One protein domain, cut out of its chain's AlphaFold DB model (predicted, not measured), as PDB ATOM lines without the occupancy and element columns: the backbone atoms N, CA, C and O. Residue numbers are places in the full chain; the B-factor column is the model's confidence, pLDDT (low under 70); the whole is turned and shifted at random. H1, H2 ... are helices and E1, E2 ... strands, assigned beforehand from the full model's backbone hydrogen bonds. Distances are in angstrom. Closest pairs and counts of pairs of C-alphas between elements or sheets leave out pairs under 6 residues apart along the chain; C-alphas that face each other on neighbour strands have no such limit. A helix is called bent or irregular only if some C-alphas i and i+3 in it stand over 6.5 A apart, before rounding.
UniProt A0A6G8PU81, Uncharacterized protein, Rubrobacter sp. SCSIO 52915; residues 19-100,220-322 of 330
ATOM      1  N   GLU A  19     306.821 322.654 196.988       86.25
ATOM      2  CA  GLU A  19     305.979 321.447 197.029       86.25
ATOM      3  C   GLU A  19     305.222 321.319 198.357       86.25
ATOM      4  O   GLU A  19     304.065 320.909 198.376       86.25
ATOM      5  N   GLN A  20     305.832 321.735 199.473       84.81
ATOM      6  CA  GLN A  20     305.147 321.754 200.768       84.81
ATOM      7  C   GLN A  20     304.023 322.795 200.788       84.81
ATOM      8  O   GLN A  20     302.960 322.532 201.350       84.81
ATOM      9  N   VAL A  21     304.230 323.959 200.162       87.88
ATOM     10  CA  VAL A  21     303.184 324.985 200.031       87.88
ATOM     11  C   VAL A  21     302.060 324.486 199.114       87.88
ATOM     12  O   VAL A  21     300.886 324.615 199.464       87.88
ATOM     13  N   ASP A  22     302.412 323.865 197.982       91.25
ATOM     14  CA  ASP A  22     301.473 323.253 197.030       91.25
ATOM     15  C   ASP A  22     300.560 322.240 197.751       91.25
ATOM     16  O   ASP A  22     299.328 322.296 197.635       91.25
ATOM     17  N   ASP A  23     301.154 321.366 198.568       91.50
ATOM     18  CA  ASP A  23     300.438 320.384 199.381       91.50
ATOM     19  C   ASP A  23     299.535 321.035 200.437       91.50
ATOM     20  O   ASP A  23     298.389 320.610 200.620       91.50
ATOM     21  N   GLN A  24     300.014 322.064 201.143       91.25
ATOM     22  CA  GLN A  24     299.208 322.767 202.146       91.25
ATOM     23  C   GLN A  24     297.991 323.451 201.523       91.25
ATOM     24  O   GLN A  24     296.880 323.330 202.043       91.25
ATOM     25  N   ILE A  25     298.161 324.100 200.374       93.69
ATOM     26  CA  ILE A  25     297.048 324.737 199.671       93.69
ATOM     27  C   ILE A  25     296.039 323.691 199.211       93.69
ATOM     28  O   ILE A  25     294.838 323.871 199.420       93.69
ATOM     29  N   ALA A  26     296.485 322.560 198.661       95.62
ATOM     30  CA  ALA A  26     295.585 321.472 198.285       95.62
ATOM     31  C   ALA A  26     294.807 320.905 199.491       95.62
ATOM     32  O   ALA A  26     293.632 320.546 199.352       95.62
ATOM     33  N   ARG A  27     295.431 320.853 200.677       95.62
ATOM     34  CA  ARG A  27     294.803 320.424 201.942       95.62
ATOM     35  C   ARG A  27     293.781 321.418 202.493       95.62
ATOM     36  O   ARG A  27     292.964 321.013 203.318       95.62
ATOM     37  N   VAL A  28     293.798 322.669 202.043       97.12
ATOM     38  CA  VAL A  28     292.798 323.688 202.393       97.12
ATOM     39  C   VAL A  28     291.705 323.770 201.327       97.12
ATOM     40  O   VAL A  28     290.523 323.638 201.640       97.12
ATOM     41  N   VAL A  29     292.089 323.934 200.059       98.19
ATOM     42  CA  VAL A  29     291.161 324.159 198.945       98.19
ATOM     43  C   VAL A  29     290.209 322.983 198.754       98.19
ATOM     44  O   VAL A  29     289.001 323.192 198.671       98.19
ATOM     45  N   ASN A  30     290.723 321.749 198.685       98.06
ATOM     46  CA  ASN A  30     289.877 320.601 198.345       98.06
ATOM     47  C   ASN A  30     288.817 320.319 199.422       98.06
ATOM     48  O   ASN A  30     287.648 320.168 199.057       98.06
ATOM     49  N   PRO A  31     289.154 320.282 200.729       98.19
ATOM     50  CA  PRO A  31     288.134 320.124 201.761       98.19
ATOM     51  C   PRO A  31     287.148 321.291 201.814       98.19
ATOM     52  O   PRO A  31     285.964 321.051 202.029       98.19
ATOM     53  N   LEU A  32     287.598 322.529 201.577       98.31
ATOM     54  CA  LEU A  32     286.704 323.686 201.568       98.31
ATOM     55  C   LEU A  32     285.710 323.633 200.403       98.31
ATOM     56  O   LEU A  32     284.516 323.815 200.617       98.31
ATOM     57  N   ALA A  33     286.173 323.322 199.189       98.38
ATOM     58  CA  ALA A  33     285.299 323.132 198.033       98.38
ATOM     59  C   ALA A  33     284.255 322.032 198.298       98.38
ATOM     60  O   ALA A  33     283.065 322.223 198.052       98.38
ATOM     61  N   LEU A  34     284.683 320.917 198.897       98.12
ATOM     62  CA  LEU A  34     283.793 319.819 199.275       98.12
ATOM     63  C   LEU A  34     282.787 320.226 200.369       98.12
ATOM     64  O   LEU A  34     281.647 319.760 200.368       98.12
ATOM     65  N   ALA A  35     283.182 321.100 201.299       97.69
ATOM     66  CA  ALA A  35     282.291 321.645 202.321       97.69
ATOM     67  C   ALA A  35     281.198 322.539 201.708       97.69
ATOM     68  O   ALA A  35     280.034 322.425 202.097       97.69
ATOM     69  N   PHE A  36     281.531 323.356 200.700       97.56
ATOM     70  CA  PHE A  36     280.525 324.093 199.927       97.56
ATOM     71  C   PHE A  36     279.552 323.137 199.232       97.56
ATOM     72  O   PHE A  36     278.344 323.256 199.428       97.56
ATOM     73  N   GLU A  37     280.043 322.133 198.502       96.81
ATOM     74  CA  GLU A  37     279.185 321.155 197.811       96.81
ATOM     75  C   GLU A  37     278.204 320.453 198.755       96.81
ATOM     76  O   GLU A  37     277.040 320.242 198.408       96.81
ATOM     77  N   ARG A  38     278.656 320.125 199.968       95.75
ATOM     78  CA  ARG A  38     277.853 319.438 200.991       95.75
ATOM     79  C   ARG A  38     276.906 320.356 201.763       95.75
ATOM     80  O   ARG A  38     276.015 319.845 202.440       95.75
ATOM     81  N   SER A  39     277.052 321.675 201.653       93.62
ATOM     82  CA  SER A  39     276.188 322.656 202.321       93.62
ATOM     83  C   SER A  39     274.843 322.778 201.597       93.62
ATOM     84  O   SER A  39     274.608 323.706 200.824       93.62
ATOM     85  N   ALA A  40     273.961 321.796 201.808       90.75
ATOM     86  CA  ALA A  40     272.633 321.725 201.184       90.75
ATOM     87  C   ALA A  40     271.679 322.857 201.615       90.75
ATOM     88  O   ALA A  40     270.642 323.071 200.997       90.75
ATOM     89  N   ASP A  41     272.030 323.565 202.684       88.81
ATOM     90  CA  ASP A  41     271.339 324.727 203.232       88.81
ATOM     91  C   ASP A  41     271.743 326.057 202.566       88.81
ATOM     92  O   ASP A  41     271.172 327.101 202.891       88.81
ATOM     93  N   LEU A  42     272.697 326.020 201.630       91.88
ATOM     94  CA  LEU A  42     273.052 327.122 200.737       91.88
ATOM     95  C   LEU A  42     272.417 326.936 199.352       91.88
ATOM     96  O   LEU A  42     272.104 325.823 198.928       91.88
ATOM     97  N   GLY A  43     272.276 328.038 198.610       91.62
ATOM     98  CA  GLY A  43     271.784 328.010 197.233       91.62
ATOM     99  C   GLY A  43     272.623 327.083 196.348       91.62
ATOM    100  O   GLY A  43     273.850 327.193 196.310       91.62
ATOM    101  N   ALA A  44     271.958 326.173 195.626       93.25
ATOM    102  CA  ALA A  44     272.621 325.096 194.890       93.25
ATOM    103  C   ALA A  44     273.632 325.599 193.847       93.25
ATOM    104  O   ALA A  44     274.701 325.011 193.691       93.25
ATOM    105  N   THR A  45     273.303 326.702 193.180       94.00
ATOM    106  CA  THR A  45     274.154 327.345 192.180       94.00
ATOM    107  C   THR A  45     275.364 328.025 192.815       94.00
ATOM    108  O   THR A  45     276.488 327.823 192.366       94.00
ATOM    109  N   PHE A  46     275.157 328.770 193.904       96.12
ATOM    110  CA  PHE A  46     276.234 329.450 194.626       96.12
ATOM    111  C   PHE A  46     277.273 328.456 195.160       96.12
ATOM    112  O   PHE A  46     278.469 328.656 194.965       96.12
ATOM    113  N   ARG A  47     276.839 327.351 195.782       95.81
ATOM    114  CA  ARG A  47     277.778 326.343 196.300       95.81
ATOM    115  C   ARG A  47     278.609 325.682 195.197       95.81
ATOM    116  O   ARG A  47     279.792 325.439 195.417       95.81
ATOM    117  N   ALA A  48     278.012 325.414 194.033       96.44
ATOM    118  CA  ALA A  48     278.715 324.827 192.897       96.44
ATOM    119  C   ALA A  48     279.743 325.819 192.339       96.44
ATOM    120  O   ALA A  48     280.921 325.488 192.234       96.44
ATOM    121  N   LEU A  49     279.321 327.070 192.116       97.06
ATOM    122  CA  LEU A  49     280.196 328.146 191.657       97.06
ATOM    123  C   LEU A  49     281.382 328.367 192.608       97.06
ATOM    124  O   LEU A  49     282.519 328.452 192.156       97.06
ATOM    125  N   MET A  50     281.143 328.419 193.921       98.00
ATOM    126  CA  MET A  50     282.208 328.574 194.916       98.00
ATOM    127  C   MET A  50     283.175 327.389 194.927       98.00
ATOM    128  O   MET A  50     284.388 327.596 194.968       98.00
ATOM    129  N   ALA A  51     282.667 326.155 194.879       98.06
ATOM    130  CA  ALA A  51     283.508 324.963 194.846       98.06
ATOM    131  C   ALA A  51     284.403 324.934 193.597       98.06
ATOM    132  O   ALA A  51     285.604 324.664 193.703       98.06
ATOM    133  N   ASP A  52     283.851 325.279 192.434       97.75
ATOM    134  CA  ASP A  52     284.602 325.334 191.183       97.75
ATOM    135  C   ASP A  52     285.605 326.488 191.165       97.75
ATOM    136  O   ASP A  52     286.762 326.274 190.801       97.75
ATOM    137  N   MET A  53     285.228 327.675 191.649       97.31
ATOM    138  CA  MET A  53     286.134 328.822 191.782       97.31
ATOM    139  C   MET A  53     287.344 328.479 192.661       97.31
ATOM    140  O   MET A  53     288.489 328.736 192.288       97.31
ATOM    141  N   LEU A  54     287.111 327.829 193.807       97.94
ATOM    142  CA  LEU A  54     288.173 327.367 194.704       97.94
ATOM    143  C   LEU A  54     289.107 326.369 194.005       97.94
ATOM    144  O   LEU A  54     290.327 326.498 194.089       97.94
ATOM    145  N   ARG A  55     288.571 325.404 193.249       98.00
ATOM    146  CA  ARG A  55     289.396 324.459 192.473       98.00
ATOM    147  C   ARG A  55     290.153 325.133 191.334       98.00
ATOM    148  O   ARG A  55     291.283 324.736 191.041       98.00
ATOM    149  N   GLN A  56     289.579 326.160 190.715       97.75
ATOM    150  CA  GLN A  56     290.256 326.934 189.681       97.75
ATOM    151  C   GLN A  56     291.489 327.663 190.218       97.75
ATOM    152  O   GLN A  56     292.445 327.814 189.460       97.75
ATOM    153  N   PHE A  57     291.539 328.050 191.500       97.94
ATOM    154  CA  PHE A  57     292.785 328.551 192.090       97.94
ATOM    155  C   PHE A  57     293.910 327.513 192.004       97.94
ATOM    156  O   PHE A  57     295.013 327.854 191.579       97.94
ATOM    157  N   LEU A  58     293.638 326.241 192.326       96.12
ATOM    158  CA  LEU A  58     294.628 325.163 192.188       96.12
ATOM    159  C   LEU A  58     295.014 324.919 190.730       96.12
ATOM    160  O   LEU A  58     296.191 324.724 190.433       96.12
ATOM    161  N   GLY A  59     294.031 324.904 189.828       96.62
ATOM    162  CA  GLY A  59     294.264 324.713 188.396       96.62
ATOM    163  C   GLY A  59     295.189 325.788 187.830       96.62
ATOM    164  O   GLY A  59     296.250 325.475 187.292       96.62
ATOM    165  N   THR A  60     294.840 327.057 188.034       97.19
ATOM    166  CA  THR A  60     295.644 328.196 187.576       97.19
ATOM    167  C   THR A  60     297.009 328.236 188.263       97.19
ATOM    168  O   THR A  60     298.010 328.512 187.603       97.19
ATOM    169  N   HIS A  61     297.101 327.881 189.550       95.44
ATOM    170  CA  HIS A  61     298.384 327.777 190.245       95.44
ATOM    171  C   HIS A  61     299.312 326.738 189.599       95.44
ATOM    172  O   HIS A  61     300.472 327.036 189.309       95.44
ATOM    173  N   LYS A  62     298.803 325.537 189.306       94.94
ATOM    174  CA  LYS A  62     299.572 324.491 188.615       94.94
ATOM    175  C   LYS A  62     300.061 324.958 187.246       94.94
ATOM    176  O   LYS A  62     301.209 324.693 186.893       94.94
ATOM    177  N   SER A  63     299.230 325.690 186.504       95.75
ATOM    178  CA  SER A  63     299.623 326.282 185.220       95.75
ATOM    179  C   SER A  63     300.767 327.288 185.383       95.75
ATOM    180  O   SER A  63     301.752 327.206 184.653       95.75
ATOM    181  N   ILE A  64     300.696 328.177 186.382       94.19
ATOM    182  CA  ILE A  64     301.784 329.115 186.718       94.19
ATOM    183  C   ILE A  64     303.076 328.347 187.027       94.19
ATOM    184  O   ILE A  64     304.121 328.645 186.451       94.19
ATOM    185  N   ARG A  65     303.014 327.317 187.881       91.12
ATOM    186  CA  ARG A  65     304.176 326.482 188.239       91.12
ATOM    187  C   ARG A  65     304.799 325.813 187.016       91.12
ATOM    188  O   ARG A  65     306.020 325.812 186.888       91.12
ATOM    189  N   LEU A  66     303.980 325.274 186.112       91.69
ATOM    190  CA  LEU A  66     304.448 324.615 184.892       91.69
ATOM    191  C   LEU A  66     305.171 325.592 183.956       91.69
ATOM    192  O   LEU A  66     306.265 325.286 183.484       91.69
ATOM    193  N   LEU A  67     304.599 326.778 183.733       91.44
ATOM    194  CA  LEU A  67     305.220 327.821 182.913       91.44
ATOM    195  C   LEU A  67     306.552 328.284 183.521       91.44
ATOM    196  O   LEU A  67     307.549 328.402 182.815       91.44
ATOM    197  N   MET A  68     306.595 328.465 184.844       87.31
ATOM    198  CA  MET A  68     307.807 328.869 185.561       87.31
ATOM    199  C   MET A  68     308.884 327.778 185.613       87.31
ATOM    200  O   MET A  68     310.074 328.096 185.695       87.31
ATOM    201  N   LYS A  69     308.500 326.497 185.565       87.25
ATOM    202  CA  LYS A  69     309.438 325.367 185.496       87.25
ATOM    203  C   LYS A  69     310.183 325.333 184.160       87.25
ATOM    204  O   LYS A  69     311.380 325.084 184.156       87.25
ATOM    205  N   ASN A  70     309.503 325.652 183.060       83.44
ATOM    206  CA  ASN A  70     310.062 325.597 181.703       83.44
ATOM    207  C   ASN A  70     310.644 326.943 181.229       83.44
ATOM    208  O   ASN A  70     310.830 327.164 180.033       83.44
ATOM    209  N   ARG A  71     310.914 327.868 182.157       82.19
ATOM    210  CA  ARG A  71     311.349 329.239 181.852       82.19
ATOM    211  C   ARG A  71     312.680 329.332 181.104       82.19
ATOM    212  O   ARG A  71     312.879 330.296 180.383       82.19
ATOM    213  N   GLU A  72     313.582 328.370 181.286       79.06
ATOM    214  CA  GLU A  72     314.886 328.359 180.606       79.06
ATOM    215  C   GLU A  72     314.731 327.997 179.125       79.06
ATOM    216  O   GLU A  72     315.357 328.602 178.261       79.06
ATOM    217  N   GLU A  73     313.838 327.051 178.828       84.69
ATOM    218  CA  GLU A  73     313.526 326.617 177.463       84.69
ATOM    219  C   GLU A  73     312.612 327.615 176.740       84.69
ATOM    220  O   GLU A  73     312.702 327.781 175.523       84.69
ATOM    221  N   ASN A  74     311.730 328.294 177.482       83.69
ATOM    222  CA  ASN A  74     310.823 329.302 176.944       83.69
ATOM    223  C   ASN A  74     310.683 330.523 177.875       83.69
ATOM    224  O   ASN A  74     309.673 330.665 178.572       83.69
ATOM    225  N   PRO A  75     311.639 331.467 177.840       76.81
ATOM    226  CA  PRO A  75     311.600 332.671 178.673       76.81
ATOM    227  C   PRO A  75     310.352 333.532 178.447       76.81
ATOM    228  O   PRO A  75     309.857 334.174 179.371       76.81
ATOM    229  N   SER A  76     309.792 333.526 177.233       81.00
ATOM    230  CA  SER A  76     308.582 334.298 176.919       81.00
ATOM    231  C   SER A  76     307.334 333.796 177.655       81.00
ATOM    232  O   SER A  76     306.485 334.605 178.029       81.00
ATOM    233  N   ALA A  77     307.268 332.496 177.967       84.75
ATOM    234  CA  ALA A  77     306.163 331.886 178.710       84.75
ATOM    235  C   ALA A  77     306.038 332.410 180.150       84.75
ATOM    236  O   ALA A  77     304.968 332.339 180.756       84.75
ATOM    237  N   VAL A  78     307.107 332.990 180.701       86.00
ATOM    238  CA  VAL A  78     307.080 333.618 182.025       86.00
ATOM    239  C   VAL A  78     306.096 334.791 182.066       86.00
ATOM    240  O   VAL A  78     305.396 334.977 183.059       86.00
ATOM    241  N   ALA A  79     305.958 335.549 180.975       86.94
ATOM    242  CA  ALA A  79     304.975 336.631 180.907       86.94
ATOM    243  C   ALA A  79     303.524 336.118 180.965       86.94
ATOM    244  O   ALA A  79     302.639 336.799 181.495       86.94
ATOM    245  N   ASP A  80     303.271 334.905 180.471       89.94
ATOM    246  CA  ASP A  80     301.961 334.270 180.587       89.94
ATOM    247  C   ASP A  80     301.712 333.773 182.020       89.94
ATOM    248  O   ASP A  80     300.603 333.932 182.526       89.94
ATOM    249  N   ALA A  81     302.741 333.312 182.743       92.38
ATOM    250  CA  ALA A  81     302.629 333.014 184.177       92.38
ATOM    251  C   ALA A  81     302.245 334.264 184.997       92.38
ATOM    252  O   ALA A  81     301.373 334.212 185.868       92.38
ATOM    253  N   MET A  82     302.831 335.420 184.670       92.00
ATOM    254  CA  MET A  82     302.458 336.709 185.271       92.00
ATOM    255  C   MET A  82     301.012 337.102 184.917       92.00
ATOM    256  O   MET A  82     300.271 337.585 185.771       92.00
ATOM    257  N   SER A  83     300.575 336.837 183.681       92.75
ATOM    258  CA  SER A  83     299.189 337.083 183.253       92.75
ATOM    259  C   SER A  83     298.184 336.203 184.003       92.75
ATOM    260  O   SER A  83     297.160 336.697 184.467       92.75
ATOM    261  N   LEU A  84     298.494 334.920 184.194       95.50
ATOM    262  CA  LEU A  84     297.677 334.013 185.005       95.50
ATOM    263  C   LEU A  84     297.665 334.420 186.484       95.50
ATOM    264  O   LEU A  84     296.676 334.219 187.184       95.50
ATOM    265  N   THR A  85     298.739 335.037 186.976       95.44
ATOM    266  CA  THR A  85     298.767 335.579 188.341       95.44
ATOM    267  C   THR A  85     297.763 336.719 188.505       95.44
ATOM    268  O   THR A  85     297.060 336.770 189.512       95.44
ATOM    269  N   ARG A  86     297.613 337.591 187.498       95.62
ATOM    270  CA  ARG A  86     296.559 338.617 187.486       95.62
ATOM    271  C   ARG A  86     295.164 337.998 187.600       95.62
ATOM    272  O   ARG A  86     294.348 338.509 188.358       95.62
ATOM    273  N   GLU A  87     294.904 336.900 186.895       95.69
ATOM    274  CA  GLU A  87     293.635 336.161 186.994       95.69
ATOM    275  C   GLU A  87     293.395 335.619 188.417       95.69
ATOM    276  O   GLU A  87     292.292 335.751 188.942       95.69
ATOM    277  N   GLN A  88     294.420 335.081 189.093       97.06
ATOM    278  CA  GLN A  88     294.291 334.652 190.497       97.06
ATOM    279  C   GLN A  88     293.865 335.806 191.408       97.06
ATOM    280  O   GLN A  88     293.019 335.628 192.281       97.06
ATOM    281  N   ILE A  89     294.424 336.998 191.186       97.50
ATOM    282  CA  ILE A  89     294.053 338.198 191.937       97.50
ATOM    283  C   ILE A  89     292.589 338.559 191.673       97.50
ATOM    284  O   ILE A  89     291.863 338.843 192.617       97.50
ATOM    285  N   GLU A  90     292.119 338.516 190.425       97.44
ATOM    286  CA  GLU A  90     290.710 338.792 190.112       97.44
ATOM    287  C   GLU A  90     289.744 337.855 190.819       97.44
ATOM    288  O   GLU A  90     288.735 338.311 191.358       97.44
ATOM    289  N   LYS A  91     290.071 336.563 190.880       97.94
ATOM    290  CA  LYS A  91     289.243 335.588 191.590       97.94
ATOM    291  C   LYS A  91     289.080 335.937 193.068       97.94
ATOM    292  O   LYS A  91     288.026 335.650 193.626       97.94
ATOM    293  N   VAL A  92     290.056 336.599 193.702       98.31
ATOM    294  CA  VAL A  92     289.905 337.106 195.082       98.31
ATOM    295  C   VAL A  92     288.752 338.103 195.172       98.31
ATOM    296  O   VAL A  92     287.945 338.014 196.094       98.31
ATOM    297  N   TYR A  93     288.633 339.018 194.207       98.38
ATOM    298  CA  TYR A  93     287.533 339.983 194.160       98.38
ATOM    299  C   TYR A  93     286.196 339.305 193.878       98.38
ATOM    300  O   TYR A  93     285.208 339.615 194.540       98.38
ATOM    301  N   VAL A  94     286.168 338.347 192.946       98.12
ATOM    302  CA  VAL A  94     284.958 337.567 192.656       98.12
ATOM    303  C   VAL A  94     284.490 336.832 193.913       98.12
ATOM    304  O   VAL A  94     283.335 336.973 194.301       98.12
ATOM    305  N   VAL A  95     285.386 336.119 194.604       98.31
ATOM    306  CA  VAL A  95     285.077 335.418 195.859       98.31
ATOM    307  C   VAL A  95     284.598 336.387 196.939       98.31
ATOM    308  O   VAL A  95     283.580 336.123 197.572       98.31
ATOM    309  N   ALA A  96     285.285 337.514 197.138       97.81
ATOM    310  CA  ALA A  96     284.883 338.515 198.126       97.81
ATOM    311  C   ALA A  96     283.451 339.011 197.881       97.81
ATOM    312  O   ALA A  96     282.667 339.108 198.823       97.81
ATOM    313  N   LEU A  97     283.105 339.272 196.620       96.56
ATOM    314  CA  LEU A  97     281.790 339.763 196.238       96.56
ATOM    315  C   LEU A  97     280.710 338.678 196.355       96.56
ATOM    316  O   LEU A  97     279.656 338.917 196.938       96.56
ATOM    317  N   LEU A  98     280.994 337.456 195.892       97.12
ATOM    318  CA  LEU A  98     280.094 336.309 196.048       97.12
ATOM    319  C   LEU A  98     279.799 336.006 197.526       97.12
ATOM    320  O   LEU A  98     278.687 335.616 197.859       97.12
ATOM    321  N   LEU A  99     280.755 336.206 198.433       96.81
ATOM    322  CA  LEU A  99     280.543 336.014 199.873       96.81
ATOM    323  C   LEU A  99     279.788 337.169 200.548       96.81
ATOM    324  O   LEU A  99     279.261 336.983 201.645       96.81
ATOM    325  N   GLU A 100     279.746 338.350 199.928       94.69
ATOM    326  CA  GLU A 100     279.073 339.539 200.461       94.69
ATOM    327  C   GLU A 100     277.547 339.395 200.416       94.69
ATOM    328  O   GLU A 100     276.857 339.613 201.409       94.69
ATOM    329  N   TYR A 220     301.221 342.724 182.267       86.50
ATOM    330  CA  TYR A 220     301.585 341.513 181.523       86.50
ATOM    331  C   TYR A 220     300.429 340.964 180.673       86.50
ATOM    332  O   TYR A 220     300.680 340.243 179.710       86.50
ATOM    333  N   SER A 221     299.178 341.311 180.995       82.38
ATOM    334  CA  SER A 221     297.987 340.837 180.272       82.38
ATOM    335  C   SER A 221     297.611 341.733 179.094       82.38
ATOM    336  O   SER A 221     297.255 341.242 178.026       82.38
ATOM    337  N   HIS A 222     297.719 343.049 179.260       76.75
ATOM    338  CA  HIS A 222     297.696 343.964 178.122       76.75
ATOM    339  C   HIS A 222     299.031 343.808 177.383       76.75
ATOM    340  O   HIS A 222     300.040 343.595 178.050       76.75
ATOM    341  N   SER A 223     299.067 343.886 176.046       66.19
ATOM    342  CA  SER A 223     300.292 343.798 175.215       66.19
ATOM    343  C   SER A 223     301.271 344.964 175.456       66.19
ATOM    344  O   SER A 223     301.693 345.655 174.533       66.19
ATOM    345  N   GLY A 224     301.582 345.241 176.716       68.62
ATOM    346  CA  GLY A 224     302.463 346.279 177.191       68.62
ATOM    347  C   GLY A 224     303.895 345.783 177.280       68.62
ATOM    348  O   GLY A 224     304.196 344.592 177.190       68.62
ATOM    349  N   PHE A 225     304.795 346.735 177.501       77.31
ATOM    350  CA  PHE A 225     306.233 346.493 177.519       77.31
ATOM    351  C   PHE A 225     306.650 345.381 178.493       77.31
ATOM    352  O   PHE A 225     307.510 344.575 178.159       77.31
ATOM    353  N   ARG A 226     305.980 345.258 179.651       79.75
ATOM    354  CA  ARG A 226     306.245 344.194 180.635       79.75
ATOM    355  C   ARG A 226     306.045 342.785 180.073       79.75
ATOM    356  O   ARG A 226     306.825 341.904 180.413       79.75
ATOM    357  N   LYS A 227     305.079 342.579 179.170       81.88
ATOM    358  CA  LYS A 227     304.898 341.291 178.482       81.88
ATOM    359  C   LYS A 227     306.067 340.968 177.542       81.88
ATOM    360  O   LYS A 227     306.417 339.808 177.366       81.88
ATOM    361  N   LEU A 228     306.690 341.995 176.965       80.44
ATOM    362  CA  LEU A 228     307.827 341.866 176.047       80.44
ATOM    363  C   LEU A 228     309.175 341.738 176.772       80.44
ATOM    364  O   LEU A 228     310.149 341.299 176.162       80.44
ATOM    365  N   MET A 229     309.237 342.105 178.057       79.31
ATOM    366  CA  MET A 229     310.480 342.152 178.833       79.31
ATOM    367  C   MET A 229     311.287 340.850 178.820       79.31
ATOM    368  O   MET A 229     312.491 340.953 178.590       79.31
ATOM    369  N   PRO A 230     310.702 339.646 178.990       76.62
ATOM    370  CA  PRO A 230     311.497 338.419 178.962       76.62
ATOM    371  C   PRO A 230     312.236 338.222 177.631       76.62
ATOM    372  O   PRO A 230     313.440 337.986 177.612       76.62
ATOM    373  N   GLY A 231     311.543 338.406 176.500       74.38
ATOM    374  CA  GLY A 231     312.161 338.306 175.174       74.38
ATOM    375  C   GLY A 231     313.168 339.429 174.904       74.38
ATOM    376  O   GLY A 231     314.213 339.201 174.296       74.38
ATOM    377  N   PHE A 232     312.889 340.639 175.397       76.69
ATOM    378  CA  PHE A 232     313.804 341.772 175.278       76.69
ATOM    379  C   PHE A 232     315.103 341.554 176.070       76.69
ATOM    380  O   PHE A 232     316.181 341.879 175.576       76.69
ATOM    381  N   MET A 233     315.024 340.967 177.265       74.50
ATOM    382  CA  MET A 233     316.194 340.627 178.075       74.50
ATOM    383  C   MET A 233     317.067 339.548 177.435       74.50
ATOM    384  O   MET A 233     318.290 339.622 177.540       74.50
ATOM    385  N   GLU A 234     316.459 338.564 176.772       72.50
ATOM    386  CA  GLU A 234     317.207 337.493 176.114       72.50
ATOM    387  C   GLU A 234     317.934 337.960 174.853       72.50
ATOM    388  O   GLU A 234     319.098 337.615 174.652       72.50
ATOM    389  N   GLY A 235     317.268 338.756 174.012       67.25
ATOM    390  CA  GLY A 235     317.799 339.134 172.700       67.25
ATOM    391  C   GLY A 235     318.521 340.481 172.644       67.25
ATOM    392  O   GLY A 235     319.414 340.654 171.817       67.25
ATOM    393  N   ASN A 236     318.141 341.444 173.490       69.44
ATOM    394  CA  ASN A 236     318.512 342.853 173.294       69.44
ATOM    395  C   ASN A 236     319.308 343.462 174.452       69.44
ATOM    396  O   ASN A 236     319.969 344.486 174.262       69.44
ATOM    397  N   MET A 237     319.281 342.856 175.641       74.00
ATOM    398  CA  MET A 237     320.078 343.315 176.777       74.00
ATOM    399  C   MET A 237     321.342 342.471 176.938       74.00
ATOM    400  O   MET A 237     321.295 341.245 176.965       74.00
ATOM    401  N   ARG A 238     322.494 343.130 177.103       75.44
ATOM    402  CA  ARG A 238     323.764 342.465 177.435       75.44
ATOM    403  C   ARG A 238     323.845 342.181 178.936       75.44
ATOM    404  O   ARG A 238     324.694 342.743 179.617       75.44
ATOM    405  N   LEU A 239     322.925 341.362 179.436       78.38
ATOM    406  CA  LEU A 239     322.952 340.869 180.812       78.38
ATOM    407  C   LEU A 239     323.762 339.575 180.889       78.38
ATOM    408  O   LEU A 239     323.678 338.718 180.005       78.38
ATOM    409  N   THR A 240     324.521 339.430 181.966       82.38
ATOM    410  CA  THR A 240     325.139 338.162 182.360       82.38
ATOM    411  C   THR A 240     324.072 337.151 182.792       82.38
ATOM    412  O   THR A 240     322.952 337.522 183.145       82.38
ATOM    413  N   THR A 241     324.412 335.858 182.806       79.19
ATOM    414  CA  THR A 241     323.502 334.798 183.280       79.19
ATOM    415  C   THR A 241     323.014 335.060 184.705       79.19
ATOM    416  O   THR A 241     321.815 335.000 184.951       79.19
ATOM    417  N   SER A 242     323.910 335.467 185.611       80.94
ATOM    418  CA  SER A 242     323.553 335.777 187.003       80.94
ATOM    419  C   SER A 242     322.587 336.965 187.117       80.94
ATOM    420  O   SER A 242     321.678 336.951 187.943       80.94
ATOM    421  N   GLU A 243     322.723 337.988 186.267       80.06
ATOM    422  CA  GLU A 243     321.773 339.108 186.243       80.06
ATOM    423  C   GLU A 243     320.395 338.682 185.721       80.06
ATOM    424  O   GLU A 243     319.378 339.155 186.228       80.06
ATOM    425  N   LYS A 244     320.342 337.769 184.742       74.00
ATOM    426  CA  LYS A 244     319.082 337.192 184.248       74.00
ATOM    427  C   LYS A 244     318.402 336.332 185.314       74.00
ATOM    428  O   LYS A 244     317.206 336.500 185.544       74.00
ATOM    429  N   GLU A 245     319.156 335.467 185.991       74.44
ATOM    430  CA  GLU A 245     318.671 334.648 187.110       74.44
ATOM    431  C   GLU A 245     318.113 335.522 188.229       74.44
ATOM    432  O   GLU A 245     316.981 335.318 188.662       74.44
ATOM    433  N   LYS A 246     318.839 336.580 188.605       77.75
ATOM    434  CA  LYS A 246     318.378 337.530 189.616       77.75
ATOM    435  C   LYS A 246     317.041 338.161 189.241       77.75
ATOM    436  O   LYS A 246     316.164 338.238 190.087       77.75
ATOM    437  N   VAL A 247     316.851 338.583 187.989       73.56
ATOM    438  CA  VAL A 247     315.558 339.133 187.546       73.56
ATOM    439  C   VAL A 247     314.455 338.080 187.620       73.56
ATOM    440  O   VAL A 247     313.346 338.387 188.048       73.56
ATOM    441  N   VAL A 248     314.738 336.831 187.251       71.62
ATOM    442  CA  VAL A 248     313.769 335.740 187.390       71.62
ATOM    443  C   VAL A 248     313.363 335.529 188.844       71.62
ATOM    444  O   VAL A 248     312.170 335.441 189.139       71.62
ATOM    445  N   GLU A 249     314.332 335.489 189.749       72.69
ATOM    446  CA  GLU A 249     314.102 335.310 191.178       72.69
ATOM    447  C   GLU A 249     313.366 336.501 191.799       72.69
ATOM    448  O   GLU A 249     312.444 336.308 192.590       72.69
ATOM    449  N   THR A 250     313.709 337.735 191.422       71.69
ATOM    450  CA  THR A 250     313.131 338.929 192.051       71.69
ATOM    451  C   THR A 250     311.802 339.357 191.445       71.69
ATOM    452  O   THR A 250     310.954 339.861 192.176       71.69
ATOM    453  N   GLU A 251     311.598 339.175 190.138       74.19
ATOM    454  CA  GLU A 251     310.414 339.671 189.419       74.19
ATOM    455  C   GLU A 251     309.399 338.571 189.123       74.19
ATOM    456  O   GLU A 251     308.194 338.775 189.268       74.19
ATOM    457  N   TYR A 252     309.864 337.392 188.704       76.69
ATOM    458  CA  TYR A 252     308.974 336.368 188.158       76.69
ATOM    459  C   TYR A 252     308.611 335.283 189.168       76.69
ATOM    460  O   TYR A 252     307.485 334.788 189.130       76.69
ATOM    461  N   ALA A 253     309.480 334.959 190.130       79.69
ATOM    462  CA  ALA A 253     309.128 334.058 191.234       79.69
ATOM    463  C   ALA A 253     307.980 334.614 192.101       79.69
ATOM    464  O   ALA A 253     307.232 333.847 192.714       79.69
ATOM    465  N   GLN A 254     307.763 335.936 192.071       85.25
ATOM    466  CA  GLN A 254     306.615 336.579 192.711       85.25
ATOM    467  C   GLN A 254     305.269 336.056 192.187       85.25
ATOM    468  O   GLN A 254     304.312 336.025 192.955       85.25
ATOM    469  N   SER A 255     305.182 335.584 190.936       90.06
ATOM    470  CA  SER A 255     303.952 334.983 190.382       90.06
ATOM    471  C   SER A 255     303.442 333.806 191.219       90.06
ATOM    472  O   SER A 255     302.256 333.710 191.537       90.06
ATOM    473  N   ILE A 256     304.361 332.931 191.636       90.88
ATOM    474  CA  ILE A 256     304.069 331.750 192.447       90.88
ATOM    475  C   ILE A 256     303.584 332.189 193.830       90.88
ATOM    476  O   ILE A 256     302.512 331.769 194.266       90.88
ATOM    477  N   MET A 257     304.331 333.085 194.483       91.31
ATOM    478  CA  MET A 257     303.989 333.579 195.819       91.31
ATOM    479  C   MET A 257     302.637 334.303 195.833       91.31
ATOM    480  O   MET A 257     301.795 334.044 196.686       91.31
ATOM    481  N   ILE A 258     302.384 335.179 194.864       94.81
ATOM    482  CA  ILE A 258     301.116 335.902 194.760       94.81
ATOM    483  C   ILE A 258     299.954 334.944 194.488       94.81
ATOM    484  O   ILE A 258     298.882 335.110 195.068       94.81
ATOM    485  N   SER A 259     300.164 333.906 193.679       96.12
ATOM    486  CA  SER A 259     299.169 332.854 193.460       96.12
ATOM    487  C   SER A 259     298.826 332.101 194.757       96.12
ATOM    488  O   SER A 259     297.648 331.846 195.030       96.12
ATOM    489  N   TYR A 260     299.821 331.820 195.607       95.44
ATOM    490  CA  TYR A 260     299.594 331.259 196.944       95.44
ATOM    491  C   TYR A 260     298.790 332.198 197.841       95.44
ATOM    492  O   TYR A 260     297.795 331.782 198.433       95.44
ATOM    493  N   LEU A 261     299.172 333.474 197.896       96.56
ATOM    494  CA  LEU A 261     298.493 334.488 198.704       96.56
ATOM    495  C   LEU A 261     297.045 334.712 198.258       96.56
ATOM    496  O   LEU A 261     296.158 334.815 199.104       96.56
ATOM    497  N   ALA A 262     296.796 334.748 196.947       97.88
ATOM    498  CA  ALA A 262     295.461 334.890 196.373       97.88
ATOM    499  C   ALA A 262     294.566 333.699 196.753       97.88
ATOM    500  O   ALA A 262     293.418 333.876 197.162       97.88
ATOM    501  N   THR A 263     295.120 332.485 196.710       97.88
ATOM    502  CA  THR A 263     294.403 331.284 197.149       97.88
ATOM    503  C   THR A 263     294.139 331.316 198.657       97.88
ATOM    504  O   THR A 263     293.014 331.084 199.095       97.88
ATOM    505  N   GLY A 264     295.149 331.668 199.459       97.19
ATOM    506  CA  GLY A 264     295.053 331.745 200.917       97.19
ATOM    507  C   GLY A 264     293.978 332.721 201.391       97.19
ATOM    508  O   GLY A 264     293.152 332.360 202.233       97.19
ATOM    509  N   ILE A 265     293.928 333.933 200.823       97.31
ATOM    510  CA  ILE A 265     292.913 334.929 201.199       97.31
ATOM    511  C   ILE A 265     291.510 334.487 200.778       97.31
ATOM    512  O   ILE A 265     290.592 334.557 201.592       97.31
ATOM    513  N   ALA A 266     291.344 333.956 199.561       98.19
ATOM    514  CA  ALA A 266     290.051 333.476 199.079       98.19
ATOM    515  C   ALA A 266     289.519 332.326 199.947       98.19
ATOM    516  O   ALA A 266     288.368 332.362 200.385       98.19
ATOM    517  N   CYS A 267     290.368 331.345 200.269       98.12
ATOM    518  CA  CYS A 267     290.011 330.254 201.173       98.12
ATOM    519  C   CYS A 267     289.674 330.750 202.580       98.12
ATOM    520  O   CYS A 267     288.747 330.238 203.197       98.12
ATOM    521  N   THR A 268     290.397 331.747 203.085       97.69
ATOM    522  CA  THR A 268     290.157 332.278 204.432       97.69
ATOM    523  C   THR A 268     288.833 333.007 204.521       97.69
ATOM    524  O   THR A 268     288.050 332.724 205.426       97.69
ATOM    525  N   GLU A 269     288.538 333.892 203.570       97.50
ATOM    526  CA  GLU A 269     287.237 334.560 203.512       97.50
ATOM    527  C   GLU A 269     286.111 333.528 203.380       97.50
ATOM    528  O   GLU A 269     285.150 333.564 204.145       97.50
ATOM    529  N   ALA A 270     286.262 332.549 202.485       97.69
ATOM    530  CA  ALA A 270     285.247 331.526 202.254       97.69
ATOM    531  C   ALA A 270     285.049 330.580 203.457       97.69
ATOM    532  O   ALA A 270     283.931 330.135 203.713       97.69
ATOM    533  N   ALA A 271     286.100 330.298 204.229       97.31
ATOM    534  CA  ALA A 271     286.023 329.474 205.434       97.31
ATOM    535  C   ALA A 271     285.444 330.233 206.641       97.31
ATOM    536  O   ALA A 271     284.736 329.652 207.465       97.31
ATOM    537  N   THR A 272     285.757 331.524 206.774       96.00
ATOM    538  CA  THR A 272     285.457 332.302 207.988       96.00
ATOM    539  C   THR A 272     284.162 333.102 207.910       96.00
ATOM    540  O   THR A 272     283.600 333.419 208.964       96.00
ATOM    541  N   ARG A 273     283.654 333.404 206.707       94.44
ATOM    542  CA  ARG A 273     282.413 334.166 206.531       94.44
ATOM    543  C   ARG A 273     281.208 333.369 207.033       94.44
ATOM    544  O   ARG A 273     280.992 332.221 206.650       94.44
ATOM    545  N   ALA A 274     280.400 333.997 207.884       93.31
ATOM    546  CA  ALA A 274     279.087 333.475 208.239       93.31
ATOM    547  C   ALA A 274     278.108 333.801 207.105       93.31
ATOM    548  O   ALA A 274     277.904 334.972 206.791       93.31
ATOM    549  N   LEU A 275     277.526 332.773 206.492       92.56
ATOM    550  CA  LEU A 275     276.630 332.924 205.346       92.56
ATOM    551  C   LEU A 275     275.172 332.693 205.767       92.56
ATOM    552  O   LEU A 275     274.936 331.777 206.565       92.56
ATOM    553  N   PRO A 276     274.203 333.483 205.257       88.12
ATOM    554  CA  PRO A 276     272.776 333.257 205.493       88.12
ATOM    555  C   PRO A 276     272.358 331.845 205.073       88.12
ATOM    556  O   PRO A 276     272.793 331.363 204.025       88.12
ATOM    557  N   ARG A 277     271.524 331.177 205.881       83.31
ATOM    558  CA  ARG A 277     271.116 329.784 205.646       83.31
ATOM    559  C   ARG A 277     269.618 329.652 205.366       83.31
ATOM    560  O   ARG A 277     268.787 330.335 205.971       83.31
ATOM    561  N   GLY A 278     269.284 328.703 204.490       72.25
ATOM    562  CA  GLY A 278     267.917 328.331 204.128       72.25
ATOM    563  C   GLY A 278     267.263 329.238 203.070       72.25
ATOM    564  O   GLY A 278     267.716 330.357 202.841       72.25
ATOM    565  N   PRO A 279     266.152 328.788 202.454       57.72
ATOM    566  CA  PRO A 279     265.498 329.445 201.309       57.72
ATOM    567  C   PRO A 279     264.841 330.804 201.621       57.72
ATOM    568  O   PRO A 279     264.212 331.399 200.754       57.72
ATOM    569  N   SER A 280     264.926 331.284 202.864       58.34
ATOM    570  CA  SER A 280     264.300 332.536 203.323       58.34
ATOM    571  C   SER A 280     265.173 333.309 204.318       58.34
ATOM    572  O   SER A 280     264.679 334.219 204.976       58.34
ATOM    573  N   GLY A 281     266.432 332.894 204.525       58.91
ATOM    574  CA  GLY A 281     267.317 333.484 205.541       58.91
ATOM    575  C   GLY A 281     266.838 333.325 206.993       58.91
ATOM    576  O   GLY A 281     267.297 334.047 207.873       58.91
ATOM    577  N   GLY A 282     265.896 332.412 207.258       61.09
ATOM    578  CA  GLY A 282     265.303 332.225 208.588       61.09
ATOM    579  C   GLY A 282     266.198 331.479 209.585       61.09
ATOM    580  O   GLY A 282     265.930 331.514 210.784       61.09
ATOM    581  N   ALA A 283     267.250 330.806 209.109       73.75
ATOM    582  CA  ALA A 283     268.230 330.148 209.964       73.75
ATOM    583  C   ALA A 283     269.428 331.079 210.238       73.75
ATOM    584  O   ALA A 283     269.809 331.860 209.361       73.75
ATOM    585  N   PRO A 284     270.049 330.996 211.433       83.81
ATOM    586  CA  PRO A 284     271.212 331.810 211.763       83.81
ATOM    587  C   PRO A 284     272.328 331.621 210.740       83.81
ATOM    588  O   PRO A 284     272.620 330.494 210.327       83.81
ATOM    589  N   ALA A 285     272.981 332.720 210.367       89.56
ATOM    590  CA  ALA A 285     274.151 332.650 209.513       89.56
ATOM    591  C   ALA A 285     275.243 331.803 210.183       89.56
ATOM    592  O   ALA A 285     275.512 331.935 211.380       89.56
ATOM    593  N   SER A 286     275.882 330.932 209.409       91.50
ATOM    594  CA  SER A 286     276.898 330.012 209.922       91.50
ATOM    595  C   SER A 286     278.025 329.814 208.915       91.50
ATOM    596  O   SER A 286     277.842 330.004 207.708       91.50
ATOM    597  N   LYS A 287     279.208 329.448 209.412       94.44
ATOM    598  CA  LYS A 287     280.400 329.200 208.590       94.44
ATOM    599  C   LYS A 287     280.271 327.880 207.832       94.44
ATOM    600  O   LYS A 287     279.635 326.948 208.316       94.44
ATOM    601  N   VAL A 288     280.865 327.812 206.643       93.94
ATOM    602  CA  VAL A 288     280.943 326.563 205.860       93.94
ATOM    603  C   VAL A 288     282.039 325.646 206.399       93.94
ATOM    604  O   VAL A 288     281.883 324.429 206.385       93.94
ATOM    605  N   ALA A 289     283.135 326.223 206.894       94.94
ATOM    606  CA  ALA A 289     284.238 325.469 207.467       94.94
ATOM    607  C   ALA A 289     283.958 325.039 208.914       94.94
ATOM    608  O   ALA A 289     283.443 325.818 209.722       94.94
ATOM    609  N   ASP A 290     284.367 323.814 209.237       93.81
ATOM    610  CA  ASP A 290     284.473 323.324 210.607       93.81
ATOM    611  C   ASP A 290     285.776 323.801 211.280       93.81
ATOM    612  O   ASP A 290     286.611 324.487 210.681       93.81
ATOM    613  N   ALA A 291     285.941 323.466 212.563       93.06
ATOM    614  CA  ALA A 291     287.117 323.857 213.336       93.06
ATOM    615  C   ALA A 291     288.420 323.291 212.742       93.06
ATOM    616  O   ALA A 291     289.411 324.016 212.658       93.06
ATOM    617  N   ASP A 292     288.408 322.039 212.278       94.06
ATOM    618  CA  ASP A 292     289.585 321.376 211.707       94.06
ATOM    619  C   ASP A 292     290.054 322.065 210.421       94.06
ATOM    620  O   ASP A 292     291.254 322.221 210.182       94.06
ATOM    621  N   LEU A 293     289.120 322.507 209.576       95.38
ATOM    622  CA  LEU A 293     289.446 323.257 208.372       95.38
ATOM    623  C   LEU A 293     289.962 324.661 208.699       95.38
ATOM    624  O   LEU A 293     290.903 325.119 208.054       95.38
ATOM    625  N   LEU A 294     289.419 325.326 209.722       95.19
ATOM    626  CA  LEU A 294     289.942 326.619 210.180       95.19
ATOM    627  C   LEU A 294     291.378 326.514 210.712       95.19
ATOM    628  O   LEU A 294     292.173 327.419 210.459       95.19
ATOM    629  N   VAL A 295     291.732 325.412 211.382       93.62
ATOM    630  CA  VAL A 295     293.120 325.138 211.791       93.62
ATOM    631  C   VAL A 295     294.027 325.028 210.565       93.62
ATOM    632  O   VAL A 295     295.018 325.742 210.487       93.62
ATOM    633  N   LYS A 296     293.644 324.246 209.547       94.62
ATOM    634  CA  LYS A 296     294.442 324.111 208.308       94.62
ATOM    635  C   LYS A 296     294.641 325.441 207.578       94.62
ATOM    636  O   LYS A 296     295.701 325.680 207.007       94.62
ATOM    637  N   VAL A 297     293.620 326.302 207.570       95.50
ATOM    638  CA  VAL A 297     293.730 327.655 207.004       95.50
ATOM    639  C   VAL A 297     294.701 328.507 207.828       95.50
ATOM    640  O   VAL A 297     295.487 329.256 207.251       95.50
ATOM    641  N   SER A 298     294.677 328.390 209.159       94.44
ATOM    642  CA  SER A 298     295.637 329.070 210.032       94.44
ATOM    643  C   SER A 298     297.070 328.605 209.772       94.44
ATOM    644  O   SER A 298     297.944 329.450 209.597       94.44
ATOM    645  N   ASP A 299     297.299 327.293 209.662       92.12
ATOM    646  CA  ASP A 299     298.618 326.714 209.376       92.12
ATOM    647  C   ASP A 299     299.179 327.219 208.036       92.12
ATOM    648  O   ASP A 299     300.360 327.557 207.928       92.12
ATOM    649  N   LEU A 300     298.318 327.328 207.015       93.62
ATOM    650  CA  LEU A 300     298.691 327.919 205.731       93.62
ATOM    651  C   LEU A 300     299.152 329.374 205.909       93.62
ATOM    652  O   LEU A 300     300.170 329.776 205.352       93.62
ATOM    653  N   TRP A 301     298.434 330.175 206.695       94.06
ATOM    654  CA  TRP A 301     298.821 331.566 206.930       94.06
ATOM    655  C   TRP A 301     300.071 331.731 207.780       94.06
ATOM    656  O   TRP A 301     300.795 332.701 207.567       94.06
ATOM    657  N   ASP A 302     300.375 330.790 208.670       89.94
ATOM    658  CA  ASP A 302     301.658 330.779 209.371       89.94
ATOM    659  C   ASP A 302     302.822 330.641 208.385       89.94
ATOM    660  O   ASP A 302     303.842 331.317 208.530       89.94
ATOM    661  N   LEU A 303     302.647 329.833 207.335       88.88
ATOM    662  CA  LEU A 303     303.623 329.707 206.258       88.88
ATOM    663  C   LEU A 303     303.684 330.957 205.362       88.88
ATOM    664  O   LEU A 303     304.768 331.389 204.969       88.88
ATOM    665  N   LEU A 304     302.542 331.562 205.039       91.12
ATOM    666  CA  LEU A 304     302.476 332.719 204.136       91.12
ATOM    667  C   LEU A 304     302.944 334.036 204.791       91.12
ATOM    668  O   LEU A 304     303.587 334.852 204.131       91.12
ATOM    669  N   ASP A 305     302.664 334.247 206.080       90.00
ATOM    670  CA  ASP A 305     303.135 335.411 206.855       90.00
ATOM    671  C   ASP A 305     304.664 335.401 207.035       90.00
ATOM    672  O   ASP A 305     305.328 336.442 206.965       90.00
ATOM    673  N   ARG A 306     305.257 334.219 207.244       86.69
ATOM    674  CA  ARG A 306     306.710 334.108 207.439       86.69
ATOM    675  C   ARG A 306     307.515 334.201 206.137       86.69
ATOM    676  O   ARG A 306     308.625 334.715 206.175       86.69
ATOM    677  N   THR A 307     306.940 333.797 204.999       83.38
ATOM    678  CA  THR A 307     307.632 333.767 203.689       83.38
ATOM    679  C   THR A 307     307.589 335.047 202.888       83.38
ATOM    680  O   THR A 307     308.394 335.226 201.977       83.38
ATOM    681  N   SER A 308     306.609 335.910 203.137       87.50
ATOM    682  CA  SER A 308     306.340 337.029 202.245       87.50
ATOM    683  C   SER A 308     305.960 338.268 203.026       87.50
ATOM    684  O   SER A 308     305.022 338.254 203.818       87.50
ATOM    685  N   LEU A 309     306.621 339.389 202.732       89.81
ATOM    686  CA  LEU A 309     306.197 340.693 203.243       89.81
ATOM    687  C   LEU A 309     304.785 341.046 202.753       89.81
ATOM    688  O   LEU A 309     303.986 341.586 203.515       89.81
ATOM    689  N   VAL A 310     304.419 340.675 201.521       90.75
ATOM    690  CA  VAL A 310     303.035 340.834 201.044       90.75
ATOM    691  C   VAL A 310     302.088 339.960 201.867       90.75
ATOM    692  O   VAL A 310     301.042 340.441 202.300       90.75
ATOM    693  N   GLY A 311     302.480 338.714 202.147       91.81
ATOM    694  CA  GLY A 311     301.732 337.803 203.013       91.81
ATOM    695  C   GLY A 311     301.517 338.364 204.413       91.81
ATOM    696  O   GLY A 311     300.378 338.460 204.860       91.81
ATOM    697  N   ARG A 312     302.576 338.852 205.061       92.44
ATOM    698  CA  ARG A 312     302.515 339.517 206.367       92.44
ATOM    699  C   ARG A 312     301.591 340.725 206.374       92.44
ATOM    700  O   ARG A 312     300.788 340.884 207.288       92.44
ATOM    701  N   ALA A 313     301.691 341.580 205.357       93.06
ATOM    702  CA  ALA A 313     300.818 342.741 205.241       93.06
ATOM    703  C   ALA A 313     299.344 342.316 205.158       93.06
ATOM    704  O   ALA A 313     298.516 342.842 205.895       93.06
ATOM    705  N   LEU A 314     299.014 341.334 204.314       94.31
ATOM    706  CA  LEU A 314     297.649 340.807 204.197       94.31
ATOM    707  C   LEU A 314     297.179 340.114 205.483       94.31
ATOM    708  O   LEU A 314     296.016 340.259 205.872       94.31
ATOM    709  N   TYR A 315     298.078 339.399 206.157       94.19
ATOM    710  CA  TYR A 315     297.787 338.738 207.419       94.19
ATOM    711  C   TYR A 315     297.383 339.750 208.494       94.19
ATOM    712  O   TYR A 315     296.301 339.641 209.068       94.19
ATOM    713  N   GLU A 316     298.207 340.774 208.710       92.50
ATOM    714  CA  GLU A 316     297.971 341.799 209.732       92.50
ATOM    715  C   GLU A 316     296.796 342.715 209.378       92.50
ATOM    716  O   GLU A 316     296.046 343.119 210.262       92.50
ATOM    717  N   MET A 317     296.585 343.017 208.093       92.75
ATOM    718  CA  MET A 317     295.453 343.844 207.660       92.75
ATOM    719  C   MET A 317     294.108 343.121 207.772       92.75
ATOM    720  O   MET A 317     293.079 343.785 207.919       92.75
ATOM    721  N   ARG A 318     294.084 341.787 207.649       94.00
ATOM    722  CA  ARG A 318     292.823 341.048 207.531       94.00
ATOM    723  C   ARG A 318     292.804 339.694 208.225       94.00
ATOM    724  O   ARG A 318     291.917 339.458 209.040       94.00
ATOM    725  N   MET A 319     293.724 338.792 207.901       94.69
ATOM    726  CA  MET A 319     293.603 337.380 208.301       94.69
ATOM    727  C   MET A 319     293.642 337.194 209.820       94.69
ATOM    728  O   MET A 319     292.849 336.426 210.360       94.69
ATOM    729  N   ARG A 320     294.466 337.976 210.524       92.94
ATOM    730  CA  ARG A 320     294.545 338.003 211.992       92.94
ATOM    731  C   ARG A 320     293.206 338.308 212.673       92.94
ATOM    732  O   ARG A 320     292.998 337.903 213.811       92.94
ATOM    733  N   HIS A 321     292.314 339.036 212.003       91.88
ATOM    734  CA  HIS A 321     291.021 339.439 212.557       91.88
ATOM    735  C   HIS A 321     289.915 338.401 212.350       91.88
ATOM    736  O   HIS A 321     288.922 338.425 213.075       91.88
ATOM    737  N   VAL A 322     290.064 337.510 211.366       93.00
ATOM    738  CA  VAL A 322     289.028 336.530 210.992       93.00
ATOM    739  C   VAL A 322     289.397 335.093 211.350       93.00
ATOM    740  O   VAL A 322     288.508 334.250 211.505       93.00
TER     741      VAL A 322
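This is residues 19 to 100 and 220 to 322 of the 330 residues of an uncharacterized protein of Rubrobacter sp. SCSIO 52915 (UniProt A0A6G8PU81). This is a long, rod-like bundle of helices, with H6 along its core and H3, H2, H1, H7 and H8 running lengthwise round it in an arc that stays open between H3 and H8. H4 and H5 make a loose tip at one end, where residues 238 to 243 stick out, and the small hairpin of E1 and E2 lies at the other end. The printed part has 185 residues, with eight named helices and two named strands in the order H1 to H6, E1, E2, H7, H8; the sheet, E1 - E2, is antiparallel and the class is mostly helix. The whole is compact, with a radius of gyration of the C-alphas of 18.6 A and spans of 67 by 31 by 25 A.

H1, residues 19 to 38, and H2, residues 44 to 69, form a hairpin at a shallow tilt of 15 degrees; their closest C-alphas, of Ala 33 and Ala 51, are 4.1 A apart, and H2 touches H1 with residues 47 to 58 alone. H3, residues 77 to 100, forms a hairpin with H2, the closest C-alphas being those of Ile 64 and Ala 81, 4.7 A. H4, residues 225 to 235, touches residues 78 to 80 of H3 alone, closest at the C-alphas of Ala 79 and Lys 227, 5.3 A. H5, residues 241 to 252, is close to H4 but not clearly touching, with the C-alphas of Met 233 and Lys 244 closest at 7.6 A. The hub is H6, residues 254 to 272, which touches five helices. It runs the same way as H3 at a shallow tilt of 14 degrees, closest at the C-alphas of Val 92 and Ala 266, 5.4 A. E1, residues 275 to 277, and E2, residues 283 to 286, form an antiparallel hairpin, with N 275 and O 286 within hydrogen-bond range at 3.0 A. H7, residues 291 to 307, touches H1, closest at the C-alphas of Val 28 and Val 297, 6.2 A. H8, residues 309 to 322, runs the same way as H6 at a shallow tilt of 1 degrees, touching it closest at the C-alphas of Thr 272 and Val 322, 6.3 A. H3 and H8 are apart. Every O i to N i+4 pair is within hydrogen-bond range in H5, H6 and H7; the others have 15 of 16 in H1, 21 of 22 in H2, 19 of 20 in H3, 5 of 7 in H4 and 7 of 10 in H8.

H1 begins at C-alpha 19, (305.979, 321.447, 197.029), and is 28.5 A long; H2 is 38.0 A, H3 35.6 A, H6 26.4 A and H7 24.7 A. H4 and H8 are irregular, with C-alphas 227 and 230 7.2 A apart and C-alphas 317 and 320 7.3 A apart. H8 ends at C-alpha 322, (289.028, 336.530, 210.992).

The two C-alphas farthest apart, of Arg 238 and Gly 282, are 67.0 A apart. Residues 101 to 219 are not printed, and C-alphas 100 and 220 are 29.5 A apart across the cut. Of the links that are printed whole, H2 to H3 is short and the others are tight. The mean pLDDT of the printed part is 89.2; residues 223 to 224, 235 to 236 and 279 to 282 are under 70.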